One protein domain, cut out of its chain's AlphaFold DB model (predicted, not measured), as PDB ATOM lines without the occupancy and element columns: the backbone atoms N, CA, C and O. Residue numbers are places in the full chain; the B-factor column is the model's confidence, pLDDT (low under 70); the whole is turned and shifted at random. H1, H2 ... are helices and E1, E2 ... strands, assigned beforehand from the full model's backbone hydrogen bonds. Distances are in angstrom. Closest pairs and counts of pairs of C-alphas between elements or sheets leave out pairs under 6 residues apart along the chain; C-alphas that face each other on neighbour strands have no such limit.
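AT A GLANCE: This is residues 3 to 116 of the 125 residues of an uncharacterized protein of Lactobacillus apodemi DSM 16634 = JCM 16172 (UniProt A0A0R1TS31). A long two-stranded hairpin, E1 and E2, and a long helical hairpin, H1 and H2, open from each other as a V, and the short helix H3 sits between them, crossing both long helices. The printed part has 114 residues, with three named helices and two named strands in the order H1, H2, E1, E2, H3, a mixed class of helices and strands; the sheet, E1 - E2, is antiparallel. The whole is only just loose, close to compact, with a radius of gyration of the C-alphas of 16.1 A and spans of 52 by 38 by 22 A.

IN THESE COORDINATES: Find C-alpha 66 at (90.259, 143.055, 117.098); from there E1, residues 66 to 74, runs 26.2 A. E2, residues 82 to 90, returns over 26.2 A. H1, residues 5 to 29, begins at C-alpha 5 (94.709, 140.837, 113.619) and is 36.3 A long; H2, residues 36 to 60, is 36.1 A. H3, residues 102 to 114, 18.3 A, ends at C-alpha 114 (84.409, 120.585, 111.161).

HOW THE PARTS SIT: Look first between E1 and E2, at 163 degrees, where N 70 and O 86 are 2.9 A apart, within hydrogen-bond range. Residues 3 to 4 pair antiparallel with 66 to 67 of E1. The closest C-alphas of E2 and H3 are Leu 85 and Leu 105, 6.0 A; E1 and H3 are apart. H3 touches H2 at Phe 51 and Thr 104, closest C-alphas 4.9 A, about perpendicular at 88 degrees. It touches H1 at Val 15 and Tyr 111, closest C-alphas 6.0 A, about perpendicular at 85 degrees. H1, with residues 5 to 12 alone, touches H2, closest C-alphas Glu 9 and Ser 59, 6.4 A, at a shallow tilt of 18 degrees, opposite ways. Every O i to N i+4 pair is within hydrogen-bond range in H1, H2 and H3.

THE WHOLE: The C-alphas farthest apart, Phe 32 and Glu 93, are 52.7 A apart. The printed part has no cut; E2 to H3 is the long link, 11 residues. Residues 31 to 37 stand free. The pLDDT is under 70 at residues 23 to 44 and 95 to 97.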
ATOM      1  N   TYR A   3      89.944 137.416 118.594       88.94
ATOM      2  CA  TYR A   3      91.170 137.307 117.812       88.94
ATOM      3  C   TYR A   3      91.775 138.700 117.633       88.94
ATOM      4  O   TYR A   3      91.052 139.660 117.371       88.94
ATOM      5  N   ASP A   4      93.090 138.803 117.792       92.69
ATOM      6  CA  ASP A   4      93.852 139.935 117.260       92.69
ATOM      7  C   ASP A   4      94.014 139.777 115.737       92.69
ATOM      8  O   ASP A   4      93.685 138.724 115.178       92.69
ATOM      9  N   GLN A   5      94.499 140.823 115.067       89.25
ATOM     10  CA  GLN A   5      94.709 140.837 113.619       89.25
ATOM     11  C   GLN A   5      95.508 139.620 113.127       89.25
ATOM     12  O   GLN A   5      95.052 138.903 112.238       89.25
ATOM     13  N   THR A   6      96.657 139.329 113.741       89.38
ATOM     14  CA  THR A   6      97.527 138.218 113.330       89.38
ATOM     15  C   THR A   6      96.823 136.866 113.442       89.38
ATOM     16  O   THR A   6      96.823 136.079 112.497       89.38
ATOM     17  N   LYS A   7      96.154 136.586 114.567       92.25
ATOM     18  CA  LYS A   7      95.416 135.325 114.726       92.25
ATOM     19  C   LYS A   7      94.211 135.244 113.794       92.25
ATOM     20  O   LYS A   7      93.814 134.139 113.421       92.25
ATOM     21  N   MET A   8      93.608 136.377 113.437       91.06
ATOM     22  CA  MET A   8      92.519 136.405 112.464       91.06
ATOM     23  C   MET A   8      93.023 136.068 111.057       91.06
ATOM     24  O   MET A   8      92.389 135.272 110.367       91.06
ATOM     25  N   GLU A   9      94.177 136.595 110.649       88.25
ATOM     26  CA  GLU A   9      94.826 136.236 109.382       88.25
ATOM     27  C   GLU A   9      95.179 134.743 109.332       88.25
ATOM     28  O   GLU A   9      94.898 134.067 108.339       88.25
ATOM     29  N   GLU A  10      95.716 134.191 110.424       90.62
ATOM     30  CA  GLU A  10      95.982 132.753 110.533       90.62
ATOM     31  C   GLU A  10      94.701 131.915 110.417       90.62
ATOM     32  O   GLU A  10      94.685 130.889 109.731       90.62
ATOM     33  N   LEU A  11      93.623 132.330 111.091       90.31
ATOM     34  CA  LEU A  11      92.331 131.650 111.023       90.31
ATOM     35  C   LEU A  11      91.776 131.682 109.596       90.31
ATOM     36  O   LEU A  11      91.388 130.642 109.070       90.31
ATOM     37  N   ILE A  12      91.768 132.851 108.959       87.62
ATOM     38  CA  ILE A  12      91.246 133.025 107.602       87.62
ATOM     39  C   ILE A  12      92.069 132.249 106.579       87.62
ATOM     40  O   ILE A  12      91.486 131.635 105.691       87.62
ATOM     41  N   THR A  13      93.389 132.176 106.744       84.12
ATOM     42  CA  THR A  13      94.248 131.338 105.895       84.12
ATOM     43  C   THR A  13      93.850 129.864 105.999       84.12
ATOM     44  O   THR A  13      93.649 129.198 104.987       84.12
ATOM     45  N   LYS A  14      93.622 129.357 107.218       89.44
ATOM     46  CA  LYS A  14      93.164 127.971 107.421       89.44
ATOM     47  C   LYS A  14      91.772 127.721 106.832       89.44
ATOM     48  O   LYS A  14      91.523 126.645 106.288       89.44
ATOM     49  N   VAL A  15      90.866 128.694 106.941       87.50
ATOM     50  CA  VAL A  15      89.514 128.625 106.359       87.50
ATOM     51  C   VAL A  15      89.590 128.637 104.832       87.50
ATOM     52  O   VAL A  15      88.859 127.894 104.179       87.50
ATOM     53  N   LEU A  16      90.502 129.422 104.254       83.00
ATOM     54  CA  LEU A  16      90.763 129.455 102.820       83.00
ATOM     55  C   LEU A  16      91.273 128.106 102.311       83.00
ATOM     56  O   LEU A  16      90.669 127.543 101.397       83.00
ATOM     57  N   ASP A  17      92.299 127.545 102.947       82.88
ATOM     58  CA  ASP A  17      92.843 126.231 102.588       82.88
ATOM     59  C   ASP A  17      91.777 125.131 102.676       82.88
ATOM     60  O   ASP A  17      91.647 124.289 101.779       82.88
ATOM     61  N   PHE A  18      90.962 125.162 103.735       84.81
ATOM     62  CA  PHE A  18      89.838 124.247 103.916       84.81
ATOM     63  C   PHE A  18      88.788 124.386 102.806       84.81
ATOM     64  O   PHE A  18      88.337 123.382 102.244       84.81
ATOM     65  N   THR A  19      88.430 125.621 102.452       82.56
ATOM     66  CA  THR A  19      87.419 125.921 101.429       82.56
ATOM     67  C   THR A  19      87.880 125.460 100.046       82.56
ATOM     68  O   THR A  19      87.129 124.784  99.338       82.56
ATOM     69  N   LEU A  20      89.133 125.754  99.679       77.75
ATOM     70  CA  LEU A  20      89.722 125.360  98.396       77.75
ATOM     71  C   LEU A  20      89.889 123.840  98.275       77.75
ATOM     72  O   LEU A  20      89.609 123.267  97.216       77.75
ATOM     73  N   THR A  21      90.298 123.173  99.357       78.62
ATOM     74  CA  THR A  21      90.441 121.708  99.385       78.62
ATOM     75  C   THR A  21      89.091 121.025  99.191       78.62
ATOM     76  O   THR A  21      88.963 120.153  98.328       78.62
ATOM     77  N   SER A  22      88.072 121.469  99.931       75.50
ATOM     78  CA  SER A  22      86.711 120.929  99.841       75.50
ATOM     79  C   SER A  22      86.122 121.134  98.440       75.50
ATOM     80  O   SER A  22      85.602 120.197  97.839       75.50
ATOM     81  N   HIS A  23      86.306 122.319  97.843       68.94
ATOM     82  CA  HIS A  23      85.859 122.588  96.470       68.94
ATOM     83  C   HIS A  23      86.565 121.729  95.421       68.94
ATOM     84  O   HIS A  23      85.932 121.238  94.487       68.94
ATOM     85  N   THR A  24      87.874 121.521  95.563       66.50
ATOM     86  CA  THR A  24      88.637 120.693  94.621       66.50
ATOM     87  C   THR A  24      88.164 119.236  94.648       66.50
ATOM     88  O   THR A  24      88.167 118.570  93.612       66.50
ATOM     89  N   GLN A  25      87.751 118.726  95.811       64.62
ATOM     90  CA  GLN A  25      87.176 117.386  95.940       64.62
ATOM     91  C   GLN A  25      85.781 117.303  95.309       64.62
ATOM     92  O   GLN A  25      85.527 116.387  94.530       64.62
ATOM     93  N   GLU A  26      84.917 118.290  95.554       63.91
ATOM     94  CA  GLU A  26      83.571 118.340  94.966       63.91
ATOM     95  C   GLU A  26      83.598 118.431  93.429       63.91
ATOM     96  O   GLU A  26      82.856 117.720  92.747       63.91
ATOM     97  N   LEU A  27      84.496 119.245  92.862       60.75
ATOM     98  CA  LEU A  27      84.669 119.374  91.407       60.75
ATOM     99  C   LEU A  27      85.087 118.063  90.734       60.75
ATOM    100  O   LEU A  27      84.715 117.822  89.589       60.75
ATOM    101  N   LYS A  28      85.809 117.187  91.440       60.84
ATOM    102  CA  LYS A  28      86.165 115.852  90.936       60.84
ATOM    103  C   LYS A  28      84.983 114.879  90.933       60.84
ATOM    104  O   LYS A  28      85.019 113.901  90.195       60.84
ATOM    105  N   THR A  29      83.959 115.134  91.747       57.72
ATOM    106  CA  THR A  29      82.762 114.282  91.878       57.72
ATOM    107  C   THR A  29      81.584 114.724  91.007       57.72
ATOM    108  O   THR A  29      80.557 114.048  90.967       57.72
ATOM    109  N   LEU A  30      81.715 115.848  90.298       55.38
ATOM    110  CA  LEU A  30      80.668 116.412  89.449       55.38
ATOM    111  C   LEU A  30      80.589 115.683  88.096       55.38
ATOM    112  O   LEU A  30      81.235 116.074  87.127       55.38
ATOM    113  N   ASP A  31      79.763 114.637  88.032       51.56
ATOM    114  CA  ASP A  31      79.295 114.043  86.771       51.56
ATOM    115  C   ASP A  31      78.104 114.843  86.184       51.56
ATOM    116  O   ASP A  31      77.395 115.574  86.885       51.56
ATOM    117  N   PHE A  32      77.918 114.738  84.867       47.50
ATOM    118  CA  PHE A  32      77.170 115.606  83.943       47.50
ATOM    119  C   PHE A  32      75.637 115.737  84.174       47.50
ATOM    120  O   PHE A  32      74.835 115.534  83.265       47.50
ATOM    121  N   GLN A  33      75.168 116.190  85.342       53.12
ATOM    122  CA  GLN A  33      73.824 116.792  85.488       53.12
ATOM    123  C   GLN A  33      73.911 118.324  85.393       53.12
ATOM    124  O   GLN A  33      73.909 119.072  86.369       53.12
ATOM    125  N   ALA A  34      74.052 118.798  84.157       55.56
ATOM    126  CA  ALA A  34      74.790 120.014  83.825       55.56
ATOM    127  C   ALA A  34      74.034 121.362  83.887       55.56
ATOM    128  O   ALA A  34      74.464 122.294  83.232       55.56
ATOM    129  N   HIS A  35      72.940 121.539  84.639       47.50
ATOM    130  CA  HIS A  35      72.300 122.877  84.748       47.50
ATOM    131  C   HIS A  35      72.118 123.348  86.192       47.50
ATOM    132  O   HIS A  35      72.602 124.422  86.548       47.50
ATOM    133  N   ALA A  36      71.510 122.534  87.058       54.31
ATOM    134  CA  ALA A  36      71.433 122.841  88.488       54.31
ATOM    135  C   ALA A  36      72.833 122.883  89.124       54.31
ATOM    136  O   ALA A  36      73.141 123.803  89.877       54.31
ATOM    137  N   ASN A  37      73.713 121.959  88.731       55.09
ATOM    138  CA  ASN A  37      75.092 121.916  89.211       55.09
ATOM    139  C   ASN A  37      75.938 123.083  88.688       55.09
ATOM    140  O   ASN A  37      76.780 123.583  89.425       55.09
ATOM    141  N   LEU A  38      75.682 123.574  87.467       53.28
ATOM    142  CA  LEU A  38      76.339 124.780  86.947       53.28
ATOM    143  C   LEU A  38      75.863 126.046  87.668       53.28
ATOM    144  O   LEU A  38      76.678 126.905  87.979       53.28
ATOM    145  N   LEU A  39      74.568 126.160  87.982       53.31
ATOM    146  CA  LEU A  39      74.037 127.277  88.771       53.31
ATOM    147  C   LEU A  39      74.547 127.252  90.217       53.31
ATOM    148  O   LEU A  39      74.870 128.301  90.770       53.31
ATOM    149  N   LEU A  40      74.652 126.066  90.822       59.66
ATOM    150  CA  LEU A  40      75.266 125.879  92.137       59.66
ATOM    151  C   LEU A  40      76.760 126.212  92.099       59.66
ATOM    152  O   LEU A  40      77.225 126.939  92.971       59.66
ATOM    153  N   ALA A  41      77.489 125.771  91.072       59.28
ATOM    154  CA  ALA A  41      78.891 126.124  90.867       59.28
ATOM    155  C   ALA A  41      79.077 127.633  90.633       59.28
ATOM    156  O   ALA A  41      79.998 128.221  91.189       59.28
ATOM    157  N   ALA A  42      78.184 128.290  89.886       58.06
ATOM    158  CA  ALA A  42      78.222 129.733  89.653       58.06
ATOM    159  C   ALA A  42      77.927 130.538  90.930       58.06
ATOM    160  O   ALA A  42      78.656 131.474  91.249       58.06
ATOM    161  N   LYS A  43      76.907 130.149  91.709       60.94
ATOM    162  CA  LYS A  43      76.629 130.757  93.024       60.94
ATOM    163  C   LYS A  43      77.775 130.534  94.012       60.94
ATOM    164  O   LYS A  43      78.120 131.449  94.751       60.94
ATOM    165  N   LYS A  44      78.385 129.346  94.006       67.31
ATOM    166  CA  LYS A  44      79.582 129.040  94.803       67.31
ATOM    167  C   LYS A  44      80.795 129.853  94.347       67.31
ATOM    168  O   LYS A  44      81.533 130.338  95.191       67.31
ATOM    169  N   SER A  45      80.953 130.079  93.043       72.88
ATOM    170  CA  SER A  45      81.996 130.948  92.486       72.88
ATOM    171  C   SER A  45      81.856 132.387  92.990       72.88
ATOM    172  O   SER A  45      82.840 132.978  93.427       72.88
ATOM    173  N   GLN A  46      80.627 132.918  93.042       81.12
ATOM    174  CA  GLN A  46      80.375 134.223  93.658       81.12
ATOM    175  C   GLN A  46      80.685 134.213  95.159       81.12
ATOM    176  O   GLN A  46      81.378 135.100  95.633       81.12
ATOM    177  N   ALA A  47      80.241 133.190  95.897       83.00
ATOM    178  CA  ALA A  47      80.532 133.080  97.327       83.00
ATOM    179  C   ALA A  47      82.043 133.017  97.613       83.00
ATOM    180  O   ALA A  47      82.513 133.633  98.563       83.00
ATOM    181  N   ILE A  48      82.819 132.315  96.779       82.56
ATOM    182  CA  ILE A  48      84.285 132.298  96.868       82.56
ATOM    183  C   ILE A  48      84.863 133.678  96.552       82.56
ATOM    184  O   ILE A  48      85.754 134.125  97.263       82.56
ATOM    185  N   ALA A  49      84.376 134.362  95.515       80.94
ATOM    186  CA  ALA A  49      84.842 135.706  95.178       80.94
ATOM    187  C   ALA A  49      84.566 136.711  96.312       80.94
ATOM    188  O   ALA A  49      85.454 137.484  96.677       80.94
ATOM    189  N   ASP A  50      83.376 136.653  96.911       87.44
ATOM    190  CA  ASP A  50      82.993 137.462  98.072       87.44
ATOM    191  C   ASP A  50      83.902 137.148  99.272       87.44
ATOM    192  O   ASP A  50      84.437 138.051  99.914       87.44
ATOM    193  N   PHE A  51      84.168 135.863  99.519       87.19
ATOM    194  CA  PHE A  51      85.073 135.427 100.580       87.19
ATOM    195  C   PHE A  51      86.520 135.884 100.359       87.19
ATOM    196  O   PHE A  51      87.148 136.387 101.286       87.19
ATOM    197  N   LEU A  52      87.058 135.768  99.143       82.75
ATOM    198  CA  LEU A  52      88.404 136.249  98.807       82.75
ATOM    199  C   LEU A  52      88.518 137.772  98.938       82.75
ATOM    200  O   LEU A  52      89.563 138.283  99.351       82.75
ATOM    201  N   THR A  53      87.440 138.494  98.623       85.88
ATOM    202  CA  THR A  53      87.356 139.941  98.837       85.88
ATOM    203  C   THR A  53      87.466 140.255 100.326       85.88
ATOM    204  O   THR A  53      88.329 141.036 100.718       85.88
ATOM    205  N   ASP A  54      86.686 139.580 101.172       87.31
ATOM    206  CA  ASP A  54      86.770 139.746 102.624       87.31
ATOM    207  C   ASP A  54      88.136 139.334 103.189       87.31
ATOM    208  O   ASP A  54      88.662 140.028 104.055       87.31
ATOM    209  N   CYS A  55      88.757 138.262 102.679       83.81
ATOM    210  CA  CYS A  55      90.116 137.859 103.067       83.81
ATOM    211  C   CYS A  55      91.129 138.969 102.774       83.81
ATOM    212  O   CYS A  55      91.968 139.289 103.616       83.81
ATOM    213  N   THR A  56      91.024 139.577 101.589       81.31
ATOM    214  CA  THR A  56      91.880 140.697 101.190       81.31
ATOM    215  C   THR A  56      91.668 141.873 102.131       81.31
ATOM    216  O   THR A  56      92.641 142.418 102.646       81.31
ATOM    217  N   ILE A  57      90.416 142.221 102.432       84.88
ATOM    218  CA  ILE A  57      90.137 143.342 103.330       84.88
ATOM    219  C   ILE A  57      90.683 143.068 104.735       84.88
ATOM    220  O   ILE A  57      91.368 143.926 105.291       84.88
ATOM    221  N   ILE A  58      90.469 141.862 105.271       84.56
ATOM    222  CA  ILE A  58      91.032 141.438 106.558       84.56
ATOM    223  C   ILE A  58      92.547 141.622 106.552       84.56
ATOM    224  O   ILE A  58      93.048 142.273 107.455       84.56
ATOM    225  N   SER A  59      93.264 141.162 105.523       80.56
ATOM    226  CA  SER A  59      94.731 141.307 105.443       80.56
ATOM    227  C   SER A  59      95.227 142.757 105.361       80.56
ATOM    228  O   SER A  59      96.393 143.038 105.626       80.56
ATOM    229  N   THR A  60      94.353 143.690 104.978       81.44
ATOM    230  CA  THR A  60      94.673 145.121 104.891       81.44
ATOM    231  C   THR A  60      94.244 145.919 106.119       81.44
ATOM    232  O   THR A  60      94.512 147.120 106.181       81.44
ATOM    233  N   ASN A  61      93.578 145.286 107.091       84.38
ATOM    234  CA  ASN A  61      93.133 145.979 108.289       84.38
ATOM    235  C   ASN A  61      94.316 146.401 109.181       84.38
ATOM    236  O   ASN A  61      95.374 145.765 109.181       84.38
ATOM    237  N   PRO A  62      94.148 147.481 109.966       85.88
ATOM    238  CA  PRO A  62      95.146 147.915 110.935       85.88
ATOM    239  C   PRO A  62      95.542 146.811 111.925       85.88
ATOM    240  O   PRO A  62      94.716 145.994 112.327       85.88
ATOM    241  N   GLN A  63      96.798 146.814 112.376       87.00
ATOM    242  CA  GLN A  63      97.330 145.787 113.287       87.00
ATOM    243  C   GLN A  63      96.695 145.804 114.687       87.00
ATOM    244  O   GLN A  63      96.745 144.811 115.406       87.00
ATOM    245  N   ASP A  64      96.078 146.916 115.076       88.94
ATOM    246  CA  ASP A  64      95.316 147.063 116.316       88.94
ATOM    247  C   ASP A  64      93.848 146.601 116.186       88.94
ATOM    248  O   ASP A  64      93.077 146.694 117.145       88.94
ATOM    249  N   THR A  65      93.454 146.059 115.029       87.38
ATOM    250  CA  THR A  65      92.121 145.489 114.815       87.38
ATOM    251  C   THR A  65      91.909 144.242 115.675       87.38
ATOM    252  O   THR A  65      92.747 143.342 115.756       87.38
ATOM    253  N   CYS A  66      90.740 144.175 116.304       89.12
ATOM    254  CA  CYS A  66      90.259 143.055 117.098       89.12
ATOM    255  C   CYS A  66      88.959 142.502 116.504       89.12
ATOM    256  O   CYS A  66      88.058 143.252 116.121       89.12
ATOM    257  N   TYR A  67      88.840 141.177 116.494       89.19
ATOM    258  CA  TYR A  67      87.699 140.444 115.955       89.19
ATOM    259  C   TYR A  67      87.015 139.659 117.068       89.19
ATOM    260  O   TYR A  67      87.623 138.794 117.700       89.19
ATOM    261  N   PHE A  68      85.730 139.912 117.287       88.75
ATOM    262  CA  PHE A  68      84.900 139.166 118.225       88.75
ATOM    263  C   PHE A  68      83.948 138.262 117.456       88.75
ATOM    264  O   PHE A  68      83.010 138.725 116.812       88.75
ATOM    265  N   ILE A  69      84.195 136.960 117.541       87.88
ATOM    266  CA  ILE A  69      83.367 135.935 116.915       87.88
ATOM    267  C   ILE A  69      82.379 135.415 117.954       87.88
ATOM    268  O   ILE A  69      82.783 134.846 118.977       87.88
ATOM    269  N   ALA A  70      81.091 135.591 117.685       86.38
ATOM    270  CA  ALA A  70      80.001 135.063 118.489       86.38
ATOM    271  C   ALA A  70      79.140 134.138 117.631       86.38
ATOM    272  O   ALA A  70      78.719 134.513 116.536       86.38
ATOM    273  N   SER A  71      78.874 132.942 118.144       84.50
ATOM    274  CA  SER A  71      77.939 132.002 117.542       84.50
ATOM    275  C   SER A  71      76.692 131.858 118.394       84.50
ATOM    276  O   SER A  71      76.740 131.927 119.625       84.50
ATOM    277  N   LYS A  72      75.566 131.650 117.724       84.12
ATOM    278  CA  LYS A  72      74.292 131.332 118.346       84.12
ATOM    279  C   LYS A  72      73.758 130.063 117.704       84.12
ATOM    280  O   LYS A  72      73.464 130.044 116.515       84.12
ATOM    281  N   VAL A  73      73.617 129.019 118.513       80.56
ATOM    282  CA  VAL A  73      72.932 127.789 118.116       80.56
ATOM    283  C   VAL A  73      71.484 127.881 118.583       80.56
ATOM    284  O   VAL A  73      71.221 128.132 119.759       80.56
ATOM    285  N   THR A  74      70.543 127.700 117.662       81.19
ATOM    286  CA  THR A  74      69.107 127.699 117.945       81.19
ATOM    287  C   THR A  74      68.548 126.303 117.680       81.19
ATOM    288  O   THR A  74      68.497 125.863 116.533       81.19
ATOM    289  N   ILE A  75      68.106 125.619 118.740       77.75
ATOM    290  CA  ILE A  75      67.460 124.299 118.669       77.75
ATOM    291  C   ILE A  75      65.942 124.503 118.712       77.75
ATOM    292  O   ILE A  75      65.419 125.139 119.627       77.75
ATOM    293  N   GLN A  76      65.232 123.982 117.713       76.81
ATOM    294  CA  GLN A  76      63.773 124.036 117.624       76.81
ATOM    295  C   GLN A  76      63.225 122.617 117.480       76.81
ATOM    296  O   GLN A  76      63.678 121.863 116.623       76.81
ATOM    297  N   ALA A  77      62.243 122.250 118.306       75.44
ATOM    298  CA  ALA A  77      61.651 120.915 118.269       75.44
ATOM    299  C   ALA A  77      61.074 120.603 116.875       75.44
ATOM    300  O   ALA A  77      60.243 121.353 116.363       75.44
ATOM    301  N   GLY A  78      61.513 119.493 116.277       75.12
ATOM    302  CA  GLY A  78      61.063 119.046 114.954       75.12
ATOM    303  C   GLY A  78      61.753 119.710 113.756       75.12
ATOM    304  O   GLY A  78      61.413 119.370 112.626       75.12
ATOM    305  N   ASN A  79      62.721 120.606 113.977       78.62
ATOM    306  CA  ASN A  79      63.508 121.251 112.922       78.62
ATOM    307  C   ASN A  79      65.002 120.939 113.077       78.62
ATOM    308  O   ASN A  79      65.475 120.604 114.164       78.62
ATOM    309  N   PHE A  80      65.757 121.100 111.990       75.88
ATOM    310  CA  PHE A  80      67.215 121.064 112.059       75.88
ATOM    311  C   PHE A  80      67.747 122.245 112.892       75.88
ATOM    312  O   PHE A  80      67.211 123.354 112.772       75.88
ATOM    313  N   PRO A  81      68.791 122.037 113.715       79.00
ATOM    314  CA  PRO A  81      69.455 123.118 114.426       79.00
ATOM    315  C   PRO A  81      69.948 124.205 113.466       79.00
ATOM    316  O   PRO A  81      70.494 123.911 112.402       79.00
ATOM    317  N   LEU A  82      69.783 125.466 113.863       80.56
ATOM    318  CA  LEU A  82      70.302 126.616 113.125       80.56
ATOM    319  C   LEU A  82      71.538 127.162 113.835       80.56
ATOM    320  O   LEU A  82      71.519 127.341 115.055       80.56
ATOM    321  N   VAL A  83      72.596 127.447 113.075       80.44
ATOM    322  CA  VAL A  83      73.828 128.059 113.585       80.44
ATOM    323  C   VAL A  83      74.019 129.410 112.917       80.44
ATOM    324  O   VAL A  83      74.275 129.482 111.718       80.44
ATOM    325  N   ASP A  84      73.921 130.471 113.709       83.62
ATOM    326  CA  ASP A  84      74.194 131.834 113.273       83.62
ATOM    327  C   ASP A  84      75.580 132.256 113.769       83.62
ATOM    328  O   ASP A  84      75.851 132.249 114.974       83.62
ATOM    329  N   LEU A  85      76.456 132.659 112.848       85.00
ATOM    330  CA  LEU A  85      77.753 133.247 113.169       85.00
ATOM    331  C   LEU A  85      77.702 134.761 112.979       85.00
ATOM    332  O   LEU A  85      77.238 135.259 111.956       85.00
ATOM    333  N   SER A  86      78.246 135.495 113.941       85.50
ATOM    334  CA  SER A  86      78.466 136.932 113.839       85.50
ATOM    335  C   SER A  86      79.916 137.262 114.174       85.50
ATOM    336  O   SER A  86      80.497 136.705 115.108       85.50
ATOM    337  N   VAL A  87      80.501 138.172 113.398       83.69
ATOM    338  CA  VAL A  87      81.848 138.691 113.631       83.69
ATOM    339  C   VAL A  87      81.744 140.198 113.790       83.69
ATOM    340  O   VAL A  87      81.328 140.897 112.870       83.69
ATOM    341  N   GLN A  88      82.096 140.691 114.972       85.38
ATOM    342  CA  GLN A  88      82.239 142.120 115.226       85.38
ATOM    343  C   GLN A  88      83.705 142.501 115.066       85.38
ATOM    344  O   GLN A  88      84.574 141.901 115.695       85.38
ATOM    345  N   ILE A  89      83.969 143.500 114.228       84.62
ATOM    346  CA  ILE A  89      85.315 144.002 113.940       84.62
ATOM    347  C   ILE A  89      85.455 145.368 114.600       84.62
ATOM    348  O   ILE A  89      84.632 146.257 114.375       84.62
ATOM    349  N   THR A  90      86.469 145.551 115.435       83.50
ATOM    350  CA  THR A  90      86.674 146.796 116.183       83.50
ATOM    351  C   THR A  90      88.134 147.206 116.156       83.50
ATOM    352  O   THR A  90      89.003 146.349 116.263       83.50
ATOM    353  N   THR A  91      88.398 148.502 116.130       81.50
ATOM    354  CA  THR A  91      89.699 149.085 116.470       81.50
ATOM    355  C   THR A  91      89.584 149.788 117.831       81.50
ATOM    356  O   THR A  91      88.465 149.996 118.320       81.50
ATOM    357  N   PRO A  92      90.696 150.184 118.478       78.62
ATOM    358  CA  PRO A  92      90.654 151.001 119.692       78.62
ATOM    359  C   PRO A  92      89.857 152.302 119.509       78.62
ATOM    360  O   PRO A  92      89.250 152.797 120.459       78.62
ATOM    361  N   GLU A  93      89.828 152.831 118.283       75.62
ATOM    362  CA  GLU A  93      89.178 154.096 117.943       75.62
ATOM    363  C   GLU A  93      87.711 153.937 117.507       75.62
ATOM    364  O   GLU A  93      86.927 154.877 117.652       75.62
ATOM    365  N   GLN A  94      87.305 152.772 116.982       70.75
ATOM    366  CA  GLN A  94      85.966 152.567 116.415       70.75
ATOM    367  C   GLN A  94      85.408 151.159 116.666       70.75
ATOM    368  O   GLN A  94      86.066 150.141 116.457       70.75
ATOM    369  N   ARG A  95      84.123 151.085 117.041       63.81
ATOM    370  CA  ARG A  95      83.373 149.817 117.106       63.81
ATOM    371  C   ARG A  95      82.650 149.546 115.787       63.81
ATOM    372  O   ARG A  95      82.017 150.451 115.256       63.81
ATOM    373  N   ASN A  96      82.651 148.284 115.351       66.81
ATOM    374  CA  ASN A  96      81.989 147.800 114.132       66.81
ATOM    375  C   ASN A  96      82.498 148.490 112.866       66.81
ATOM    376  O   ASN A  96      81.717 148.977 112.053       66.81
ATOM    377  N   TYR A  97      83.820 148.503 112.719       67.75
ATOM    378  CA  TYR A  97      84.502 149.102 111.577       67.75
ATOM    379  C   TYR A  97      84.057 148.476 110.243       67.75
ATOM    380  O   TYR A  97      84.017 149.160 109.224       67.75
ATOM    381  N   GLN A  98      83.662 147.193 110.245       70.38
ATOM    382  CA  GLN A  98      83.249 146.488 109.034       70.38
ATOM    383  C   GLN A  98      82.353 145.271 109.323       70.38
ATOM    384  O   GLN A  98      82.502 144.611 110.354       70.38
ATOM    385  N   GLN A  99      81.441 144.962 108.395       78.69
ATOM    386  CA  GLN A  99      80.688 143.703 108.359       78.69
ATOM    387  C   GLN A  99      81.274 142.770 107.295       78.69
ATOM    388  O   GLN A  99      81.522 143.200 106.171       78.69
ATOM    389  N   LEU A 100      81.474 141.501 107.654       85.94
ATOM    390  CA  LEU A 100      81.846 140.449 106.706       85.94
ATOM    391  C   LEU A 100      80.620 139.988 105.916       85.94
ATOM    392  O   LEU A 100      79.493 140.019 106.420       85.94
ATOM    393  N   THR A 101      80.842 139.528 104.691       89.94
ATOM    394  CA  THR A 101      79.777 138.996 103.844       89.94
ATOM    395  C   THR A 101      79.186 137.705 104.428       89.94
ATOM    396  O   THR A 101      79.873 136.947 105.126       89.94
ATOM    397  N   PRO A 102      77.921 137.378 104.101       88.25
ATOM    398  CA  PRO A 102      77.322 136.101 104.488       88.25
ATOM    399  C   PRO A 102      78.126 134.884 104.008       88.25
ATOM    400  O   PRO A 102      78.155 133.862 104.689       88.25
ATOM    401  N   ALA A 103      78.804 134.988 102.858       87.44
ATOM    402  CA  ALA A 103      79.660 133.926 102.336       87.44
ATOM    403  C   ALA A 103      80.815 133.611 103.299       87.44
ATOM    404  O   ALA A 103      81.007 132.456 103.680       87.44
ATOM    405  N   THR A 104      81.516 134.643 103.770       89.19
ATOM    406  CA  THR A 104      82.601 134.512 104.748       89.19
ATOM    407  C   THR A 104      82.120 133.911 106.063       89.19
ATOM    408  O   THR A 104      82.769 133.016 106.604       89.19
ATOM    409  N   LEU A 105      80.958 134.346 106.559       90.12
ATOM    410  CA  LEU A 105      80.368 133.788 107.779       90.12
ATOM    411  C   LEU A 105      80.023 132.301 107.617       90.12
ATOM    412  O   LEU A 105      80.277 131.513 108.527       90.12
ATOM    413  N   ASN A 106      79.518 131.895 106.450       89.00
ATOM    414  CA  ASN A 106      79.208 130.496 106.159       89.00
ATOM    415  C   ASN A 106      80.472 129.625 106.092       89.00
ATOM    416  O   ASN A 106      80.497 128.552 106.695       89.00
ATOM    417  N   PHE A 107      81.535 130.078 105.416       89.75
ATOM    418  CA  PHE A 107      82.794 129.324 105.350       89.75
ATOM    419  C   PHE A 107      83.489 129.224 106.711       89.75
ATOM    420  O   PHE A 107      83.962 128.148 107.079       89.75
ATOM    421  N   LEU A 108      83.485 130.306 107.499       89.31
ATOM    422  CA  LEU A 108      83.955 130.278 108.885       89.31
ATOM    423  C   LEU A 108      83.148 129.286 109.726       89.31
ATOM    424  O   LEU A 108      83.735 128.501 110.462       89.31
ATOM    425  N   THR A 109      81.820 129.287 109.601       88.75
ATOM    426  CA  THR A 109      80.950 128.356 110.336       88.75
ATOM    427  C   THR A 109      81.278 126.909 109.985       88.75
ATOM    428  O   THR A 109      81.513 126.109 110.888       88.75
ATOM    429  N   ALA A 110      81.375 126.585 108.692       87.19
ATOM    430  CA  ALA A 110      81.720 125.243 108.230       87.19
ATOM    431  C   ALA A 110      83.081 124.779 108.774       87.19
ATOM    432  O   ALA A 110      83.187 123.678 109.309       87.19
ATOM    433  N   TYR A 111      84.105 125.639 108.712       89.50
ATOM    434  CA  TYR A 111      85.430 125.327 109.249       89.50
ATOM    435  C   TYR A 111      85.414 125.111 110.771       89.50
ATOM    436  O   TYR A 111      86.013 124.160 111.271       89.50
ATOM    437  N   LEU A 112      84.747 125.995 111.520       88.94
ATOM    438  CA  LEU A 112      84.716 125.933 112.983       88.94
ATOM    439  C   LEU A 112      83.960 124.701 113.495       88.94
ATOM    440  O   LEU A 112      84.378 124.131 114.502       88.94
ATOM    441  N   LEU A 113      82.894 124.286 112.805       86.31
ATOM    442  CA  LEU A 113      82.162 123.056 113.109       86.31
ATOM    443  C   LEU A 113      83.006 121.814 112.797       86.31
ATOM    444  O   LEU A 113      83.225 120.998 113.685       86.31
ATOM    445  N   GLU A 114      83.574 121.722 111.590       86.38
ATOM    446  CA  GLU A 114      84.409 120.585 111.161       86.38
ATOM    447  C   GLU A 114      85.633 120.368 112.068       86.38
ATOM    448  O   GLU A 114      86.103 119.249 112.265       86.38
ATOM    449  N   LYS A 115      86.198 121.449 112.617       88.62
ATOM    450  CA  LYS A 115      87.342 121.382 113.539       88.62
ATOM    451  C   LYS A 115      86.947 121.277 115.009       88.62
ATOM    452  O   LYS A 115      87.840 121.323 115.853       88.62
ATOM    453  N   HIS A 116      85.655 121.149 115.317       83.75
ATOM    454  CA  HIS A 116      85.115 121.138 116.681       83.75
ATOM    455  C   HIS A 116      85.591 122.337 117.528       83.75
ATOM    456  O   HIS A 116      85.750 122.253 118.745       83.75
TER     457      HIS A 116